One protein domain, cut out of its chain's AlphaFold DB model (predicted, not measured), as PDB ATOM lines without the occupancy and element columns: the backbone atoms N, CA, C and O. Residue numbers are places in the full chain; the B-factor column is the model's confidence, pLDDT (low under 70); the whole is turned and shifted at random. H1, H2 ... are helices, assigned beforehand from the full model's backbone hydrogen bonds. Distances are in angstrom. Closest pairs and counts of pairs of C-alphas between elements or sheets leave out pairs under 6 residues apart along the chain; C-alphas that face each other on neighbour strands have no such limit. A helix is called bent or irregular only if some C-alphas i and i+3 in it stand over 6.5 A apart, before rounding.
ATOM      1  N   LYS A   2      -8.337 -46.075  39.303       58.66
ATOM      2  CA  LYS A   2      -7.756 -47.233  38.576       58.66
ATOM      3  C   LYS A   2      -8.709 -48.434  38.435       58.66
ATOM      4  O   LYS A   2      -8.890 -48.935  37.334       58.66
ATOM      5  N   ASN A   3      -9.385 -48.816  39.520       72.69
ATOM      6  CA  ASN A   3     -10.296 -49.969  39.510       72.69
ATOM      7  C   ASN A   3     -11.561 -49.708  38.679       72.69
ATOM      8  O   ASN A   3     -12.052 -50.611  38.025       72.69
ATOM      9  N   PHE A   4     -12.041 -48.461  38.636       77.62
ATOM     10  CA  PHE A   4     -13.221 -48.081  37.851       77.62
ATOM     11  C   PHE A   4     -12.959 -48.172  36.344       77.62
ATOM     12  O   PHE A   4     -13.776 -48.712  35.603       77.62
ATOM     13  N   VAL A   5     -11.790 -47.699  35.898       82.75
ATOM     14  CA  VAL A   5     -11.366 -47.820  34.494       82.75
ATOM     15  C   VAL A   5     -11.207 -49.292  34.111       82.75
ATOM     16  O   VAL A   5     -11.662 -49.700  33.049       82.75
ATOM     17  N   PHE A   6     -10.632 -50.104  35.001       85.12
ATOM     18  CA  PHE A   6     -10.462 -51.537  34.769       85.12
ATOM     19  C   PHE A   6     -11.805 -52.279  34.658       85.12
ATOM     20  O   PHE A   6     -11.984 -53.099  33.756       85.12
ATOM     21  N   THR A   7     -12.779 -51.943  35.512       87.81
ATOM     22  CA  THR A   7     -14.145 -52.482  35.428       87.81
ATOM     23  C   THR A   7     -14.816 -52.105  34.108       87.81
ATOM     24  O   THR A   7     -15.402 -52.966  33.461       87.81
ATOM     25  N   LEU A   8     -14.685 -50.853  33.664       87.56
ATOM     26  CA  LEU A   8     -15.251 -50.383  32.393       87.56
ATOM     27  C   LEU A   8     -14.688 -51.142  31.185       87.56
ATOM     28  O   LEU A   8     -15.448 -51.583  30.325       87.56
ATOM     29  N   VAL A   9     -13.367 -51.333  31.145       88.44
ATOM     30  CA  VAL A   9     -12.700 -52.087  30.072       88.44
ATOM     31  C   VAL A   9     -13.141 -53.550  30.084       88.44
ATOM     32  O   VAL A   9     -13.437 -54.112  29.034       88.44
ATOM     33  N   SER A  10     -13.254 -54.151  31.267       88.31
ATOM     34  CA  SER A  10     -13.683 -55.547  31.408       88.31
ATOM     35  C   SER A  10     -15.125 -55.749  30.931       88.31
ATOM     36  O   SER A  10     -15.401 -56.682  30.180       88.31
ATOM     37  N   VAL A  11     -16.036 -54.840  31.294       90.12
ATOM     38  CA  VAL A  11     -17.432 -54.859  30.825       90.12
ATOM     39  C   VAL A  11     -17.497 -54.713  29.306       90.12
ATOM     40  O   VAL A  11     -18.215 -55.466  28.651       90.12
ATOM     41  N   PHE A  12     -16.713 -53.798  28.733       89.38
ATOM     42  CA  PHE A  12     -16.651 -53.616  27.285       89.38
ATOM     43  C   PHE A  12     -16.222 -54.901  26.560       89.38
ATOM     44  O   PHE A  12     -16.882 -55.323  25.612       89.38
ATOM     45  N   PHE A  13     -15.173 -55.574  27.045       89.38
ATOM     46  CA  PHE A  13     -14.704 -56.830  26.455       89.38
ATOM     47  C   PHE A  13     -15.743 -57.954  26.535       89.38
ATOM     48  O   PHE A  13     -15.907 -58.692  25.562       89.38
ATOM     49  N   VAL A  14     -16.461 -58.080  27.654       87.25
ATOM     50  CA  VAL A  14     -17.513 -59.099  27.812       87.25
ATOM     51  C   VAL A  14     -18.656 -58.860  26.829       87.25
ATOM     52  O   VAL A  14     -19.096 -59.799  26.169       87.25
ATOM     53  N   VAL A  15     -19.095 -57.608  26.670       85.94
ATOM     54  CA  VAL A  15     -20.169 -57.255  25.731       85.94
ATOM     55  C   VAL A  15     -19.761 -57.570  24.292       85.94
ATOM     56  O   VAL A  15     -20.518 -58.214  23.572       85.94
ATOM     57  N   VAL A  16     -18.550 -57.190  23.876       85.12
ATOM     58  CA  VAL A  16     -18.062 -57.451  22.509       85.12
ATOM     59  C   VAL A  16     -17.971 -58.952  22.220       85.12
ATOM     60  O   VAL A  16     -18.415 -59.398  21.164       85.12
ATOM     61  N   ASN A  17     -17.446 -59.742  23.162       83.56
ATOM     62  CA  ASN A  17     -17.353 -61.193  22.991       83.56
ATOM     63  C   ASN A  17     -18.733 -61.862  22.956       83.56
ATOM     64  O   ASN A  17     -18.940 -62.767  22.153       83.56
ATOM     65  N   ALA A  18     -19.685 -61.395  23.768       80.38
ATOM     66  CA  ALA A  18     -21.051 -61.908  23.749       80.38
ATOM     67  C   ALA A  18     -21.730 -61.661  22.393       80.38
ATOM     68  O   ALA A  18     -22.312 -62.584  21.831       80.38
ATOM     69  N   PHE A  19     -21.586 -60.459  21.823       79.00
ATOM     70  CA  PHE A  19     -22.113 -60.147  20.490       79.00
ATOM     71  C   PHE A  19     -21.442 -60.968  19.380       79.00
ATOM     72  O   PHE A  19     -22.124 -61.406  18.454       79.00
ATOM     73  N   ALA A  20     -20.132 -61.210  19.481       76.94
ATOM     74  CA  ALA A  20     -19.390 -62.005  18.503       76.94
ATOM     75  C   ALA A  20     -19.746 -63.502  18.538       76.94
ATOM     76  O   ALA A  20     -19.670 -64.166  17.508       76.94
ATOM     77  N   SER A  41     -33.073 -52.106  14.809       80.31
ATOM     78  CA  SER A  41     -31.611 -52.096  14.934       80.31
ATOM     79  C   SER A  41     -30.965 -50.963  14.132       80.31
ATOM     80  O   SER A  41     -30.054 -50.311  14.638       80.31
ATOM     81  N   ALA A  42     -31.467 -50.666  12.929       83.88
ATOM     82  CA  ALA A  42     -30.974 -49.557  12.114       83.88
ATOM     83  C   ALA A  42     -31.263 -48.194  12.766       83.88
ATOM     84  O   ALA A  42     -30.384 -47.331  12.813       83.88
ATOM     85  N   ILE A  43     -32.455 -48.019  13.344       88.00
ATOM     86  CA  ILE A  43     -32.827 -46.793  14.068       88.00
ATOM     87  C   ILE A  43     -31.922 -46.585  15.291       88.00
ATOM     88  O   ILE A  43     -31.400 -45.486  15.493       88.00
ATOM     89  N   ILE A  44     -31.687 -47.639  16.083       88.88
ATOM     90  CA  ILE A  44     -30.792 -47.578  17.250       88.88
ATOM     91  C   ILE A  44     -29.369 -47.213  16.818       88.88
ATOM     92  O   ILE A  44     -28.735 -46.367  17.448       88.88
ATOM     93  N   PHE A  45     -28.873 -47.796  15.725       88.38
ATOM     94  CA  PHE A  45     -27.539 -47.497  15.209       88.38
ATOM     95  C   PHE A  45     -27.378 -46.015  14.836       88.38
ATOM     96  O   PHE A  45     -26.411 -45.372  15.249       88.38
ATOM     97  N   VAL A  46     -28.360 -45.439  14.134       90.00
ATOM     98  CA  VAL A  46     -28.372 -44.003  13.803       90.00
ATOM     99  C   VAL A  46     -28.416 -43.142  15.069       90.00
ATOM    100  O   VAL A  46     -27.660 -42.174  15.178       90.00
ATOM    101  N   ALA A  47     -29.237 -43.507  16.058       90.56
ATOM    102  CA  ALA A  47     -29.316 -42.783  17.326       90.56
ATOM    103  C   ALA A  47     -27.971 -42.772  18.077       90.56
ATOM    104  O   ALA A  47     -27.556 -41.727  18.582       90.56
ATOM    105  N   VAL A  48     -27.253 -43.901  18.099       94.19
ATOM    106  CA  VAL A  48     -25.916 -43.999  18.705       94.19
ATOM    107  C   VAL A  48     -24.913 -43.095  17.986       94.19
ATOM    108  O   VAL A  48     -24.163 -42.378  18.650       94.19
ATOM    109  N   ILE A  49     -24.926 -43.062  16.649       94.19
ATOM    110  CA  ILE A  49     -24.054 -42.167  15.868       94.19
ATOM    111  C   ILE A  49     -24.322 -40.702  16.222       94.19
ATOM    112  O   ILE A  49     -23.380 -39.953  16.483       94.19
ATOM    113  N   ILE A  50     -25.592 -40.290  16.280       93.94
ATOM    114  CA  ILE A  50     -25.964 -38.918  16.653       93.94
ATOM    115  C   ILE A  50     -25.431 -38.582  18.052       93.94
ATOM    116  O   ILE A  50     -24.850 -37.514  18.255       93.94
ATOM    117  N   LEU A  51     -25.567 -39.507  19.003       93.88
ATOM    118  CA  LEU A  51     -25.089 -39.315  20.370       93.88
ATOM    119  C   LEU A  51     -23.561 -39.138  20.419       93.88
ATOM    120  O   LEU A  51     -23.062 -38.227  21.084       93.88
ATOM    121  N   LEU A  52     -22.819 -39.951  19.660       92.81
ATOM    122  CA  LEU A  52     -21.363 -39.836  19.536       92.81
ATOM    123  C   LEU A  52     -20.939 -38.498  18.923       92.81
ATOM    124  O   LEU A  52     -19.978 -37.894  19.399       92.81
ATOM    125  N   LEU A  53     -21.666 -37.992  17.923       93.19
ATOM    126  CA  LEU A  53     -21.390 -36.683  17.325       93.19
ATOM    127  C   LEU A  53     -21.598 -35.536  18.324       93.19
ATOM    128  O   LEU A  53     -20.787 -34.609  18.377       93.19
ATOM    129  N   ILE A  54     -22.643 -35.603  19.157       92.81
ATOM    130  CA  ILE A  54     -22.905 -34.603  20.208       92.81
ATOM    131  C   ILE A  54     -21.788 -34.621  21.260       92.81
ATOM    132  O   ILE A  54     -21.258 -33.565  21.635       92.81
ATOM    133  N   ILE A  55     -21.398 -35.814  21.715       91.38
ATOM    134  CA  ILE A  55     -20.306 -35.984  22.680       91.38
ATOM    135  C   ILE A  55     -18.997 -35.472  22.076       91.38
ATOM    136  O   ILE A  55     -18.316 -34.664  22.707       91.38
ATOM    137  N   GLY A  56     -18.682 -35.861  20.839       91.88
ATOM    138  CA  GLY A  56     -17.494 -35.418  20.114       91.88
ATOM    139  C   GLY A  56     -17.432 -33.898  19.967       91.88
ATOM    140  O   GLY A  56     -16.396 -33.292  20.242       91.88
ATOM    141  N   ARG A  57     -18.557 -33.249  19.643       88.94
ATOM    142  CA  ARG A  57     -18.649 -31.781  19.570       88.94
ATOM    143  C   ARG A  57     -18.370 -31.119  20.921       88.94
ATOM    144  O   ARG A  57     -17.671 -30.106  20.977       88.94
ATOM    145  N   THR A  58     -18.892 -31.688  22.004       87.94
ATOM    146  CA  THR A  58     -18.692 -31.165  23.366       87.94
ATOM    147  C   THR A  58     -17.241 -31.337  23.818       87.94
ATOM    148  O   THR A  58     -16.630 -30.407  24.345       87.94
ATOM    149  N   TRP A  59     -16.655 -32.504  23.549       87.31
ATOM    150  CA  TRP A  59     -15.253 -32.793  23.840       87.31
ATOM    151  C   TRP A  59     -14.306 -31.914  23.025       87.31
ATOM    152  O   TRP A  59     -13.343 -31.393  23.580       87.31
ATOM    153  N   SER A  60     -14.605 -31.677  21.746       86.12
ATOM    154  CA  SER A  60     -13.793 -30.822  20.877       86.12
ATOM    155  C   SER A  60     -13.651 -29.404  21.427       86.12
ATOM    156  O   SER A  60     -12.546 -28.865  21.397       86.12
ATOM    157  N   LYS A  61     -14.732 -28.805  21.949       83.50
ATOM    158  CA  LYS A  61     -14.673 -27.468  22.565       83.50
ATOM    159  C   LYS A  61     -13.817 -27.467  23.828       83.50
ATOM    160  O   LYS A  61     -12.897 -26.666  23.944       83.50
ATOM    161  N   LYS A  62     -14.054 -28.434  24.717       84.56
ATOM    162  CA  LYS A  62     -13.332 -28.557  25.990       84.56
ATOM    163  C   LYS A  62     -11.831 -28.803  25.804       84.56
ATOM    164  O   LYS A  62     -11.023 -28.315  26.588       84.56
ATOM    165  N   VAL A  63     -11.449 -29.567  24.778       86.81
ATOM    166  CA  VAL A  63     -10.040 -29.793  24.422       86.81
ATOM    167  C   VAL A  63      -9.393 -28.503  23.917       86.81
ATOM    168  O   VAL A  63      -8.256 -28.220  24.288       86.81
ATOM    169  N   HIS A  64     -10.107 -27.714  23.110       83.88
ATOM    170  CA  HIS A  64      -9.601 -26.436  22.606       83.88
ATOM    171  C   HIS A  64      -9.373 -25.431  23.741       83.88
ATOM    172  O   HIS A  64      -8.274 -24.907  23.872       83.88
ATOM    173  N   GLU A  65     -10.365 -25.258  24.619       85.81
ATOM    174  CA  GLU A  65     -10.274 -24.372  25.788       85.81
ATOM    175  C   GLU A  65      -9.107 -24.765  26.704       85.81
ATOM    176  O   GLU A  65      -8.282 -23.924  27.056       85.81
ATOM    177  N   LYS A  66      -8.956 -26.063  27.010       84.31
ATOM    178  CA  LYS A  66      -7.824 -26.553  27.814       84.31
ATOM    179  C   LYS A  66      -6.467 -26.305  27.164       84.31
ATOM    180  O   LYS A  66      -5.491 -26.062  27.870       84.31
ATOM    181  N   ARG A  67      -6.374 -26.418  25.837       82.50
ATOM    182  CA  ARG A  67      -5.132 -26.138  25.109       82.50
ATOM    183  C   ARG A  67      -4.771 -24.657  25.207       82.50
ATOM    184  O   ARG A  67      -3.606 -24.336  25.430       82.50
ATOM    185  N   ASP A  68      -5.761 -23.782  25.086       85.50
ATOM    186  CA  ASP A  68      -5.558 -22.336  25.127       85.50
ATOM    187  C   ASP A  68      -5.208 -21.847  26.546       85.50
ATOM    188  O   ASP A  68      -4.341 -20.986  26.701       85.50
ATOM    189  N   GLU A  69      -5.796 -22.441  27.591       85.44
ATOM    190  CA  GLU A  69      -5.415 -22.204  28.995       85.44
ATOM    191  C   GLU A  69      -3.954 -22.586  29.269       85.44
ATOM    192  O   GLU A  69      -3.204 -21.803  29.852       85.44
ATOM    193  N   MET A  70      -3.524 -23.771  28.820       82.12
ATOM    194  CA  MET A  70      -2.142 -24.226  29.003       82.12
ATOM    195  C   MET A  70      -1.141 -23.340  28.250       82.12
ATOM    196  O   MET A  70      -0.080 -23.028  28.784       82.12
ATOM    197  N   ALA A  71      -1.495 -22.879  27.047       81.12
ATOM    198  CA  ALA A  71      -0.658 -21.971  26.265       81.12
ATOM    199  C   ALA A  71      -0.546 -20.561  26.873       81.12
ATOM    200  O   ALA A  71       0.463 -19.889  26.663       81.12
ATOM    201  N   LYS A  72      -1.568 -20.091  27.602       81.62
ATOM    202  CA  LYS A  72      -1.497 -18.829  28.356       81.62
ATOM    203  C   LYS A  72      -0.636 -18.966  29.605       81.62
ATOM    204  O   LYS A  72       0.221 -18.120  29.826       81.62
ATOM    205  N   LYS A  73      -0.811 -20.050  30.361       80.19
ATOM    206  CA  LYS A  73      -0.033 -20.297  31.577       80.19
ATOM    207  C   LYS A  73       1.477 -20.371  31.299       80.19
ATOM    208  O   LYS A  73       2.251 -19.729  31.992       80.19
ATOM    209  N   ASP A  74       1.888 -21.042  30.219       79.56
ATOM    210  CA  ASP A  74       3.308 -21.132  29.819       79.56
ATOM    211  C   ASP A  74       3.932 -19.778  29.409       79.56
ATOM    212  O   ASP A  74       5.153 -19.642  29.358       79.56
ATOM    213  N   LYS A  75       3.100 -18.772  29.095       74.19
ATOM    214  CA  LYS A  75       3.540 -17.400  28.799       74.19
ATOM    215  C   LYS A  75       3.580 -16.494  30.027       74.19
ATOM    216  O   LYS A  75       4.294 -15.506  29.980       74.19
ATOM    217  N   GLU A  76       2.791 -16.780  31.061       69.94
ATOM    218  CA  GLU A  76       2.815 -16.036  32.331       69.94
ATOM    219  C   GLU A  76       3.932 -16.533  33.261       69.94
ATOM    220  O   GLU A  76       4.469 -15.749  34.037       69.94
ATOM    221  N   ASP A  77       4.311 -17.810  33.151       67.00
ATOM    222  CA  ASP A  77       5.397 -18.426  33.927       67.00
ATOM    223  C   ASP A  77       6.812 -18.155  33.334       67.00
ATOM    224  O   ASP A  77       7.804 -18.675  33.854       67.00
ATOM    225  N   LYS A  78       6.932 -17.356  32.258       52.78
ATOM    226  CA  LYS A  78       8.196 -16.938  31.607       52.78
ATOM    227  C   LYS A  78       8.391 -15.429  31.662       52.78
ATOM    228  O   LYS A  78       9.556 -15.018  31.860       52.78
TER     229      LYS A  78
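What this domain is: This is residues 2 to 20 and 41 to 78 of the 78 residues of an uncharacterized protein of Fluviicola sp (UniProt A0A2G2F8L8). Two separate helices, one short and one long, run roughly opposite ways with an open gap between them, the short H1 set off to the side of the first half of the long H2. H2 makes the longest axis, and the last residue of H1 and the first of H2 stand at the same end of the model, on the two sides of a cut. The printed part has 57 residues, with two named helices in the order H1, H2 and no named strand, and its class is all helix. The whole is extended, with a radius of gyration of the C-alphas of 18.4 A, and flat in outline, spanning 54 by 31 by 14 A.

Where its parts are: H1 holds residues 2 to 20 and is 27.5 A from first to last C-alpha; C-alpha 2 is at (-7.756, -47.233, 38.576) and C-alpha 20 at (-19.390, -62.005, 18.503). H2 holds residues 41 to 76 and is 52.8 A long, from C-alpha 41 at (-31.611, -52.096, 14.934) to C-alpha 76 at (2.815, -16.036, 32.331). Asp 77 and Lys 78 follow H2.

How they stand to each other: H1 and H2 are apart, with no C-alpha of the one within 8 A of the other. The N-to-C direction of H1 has x, y and z components of -0.42, -0.55 and -0.72, and that of H2 has 0.70, 0.63 and 0.33. Residues 2 to 20 and residues 41 to 78 stand free. Each O i to N i+4 pair is within hydrogen-bond range in H1, and 31 of 32 are in H2. Neither helix is bent or irregular.

The domain as a whole: The two C-alphas farthest apart are those of Ser 41 and Lys 78, at 55.7 A. Residues 21 to 40 are not printed, and C-alphas 20 and 41 are 16.1 A apart across this cut. Lys 78 is the chain's last residue. The mean pLDDT of the printed part is 84.3, and residue 2 and residues 76 to 78 are under 70.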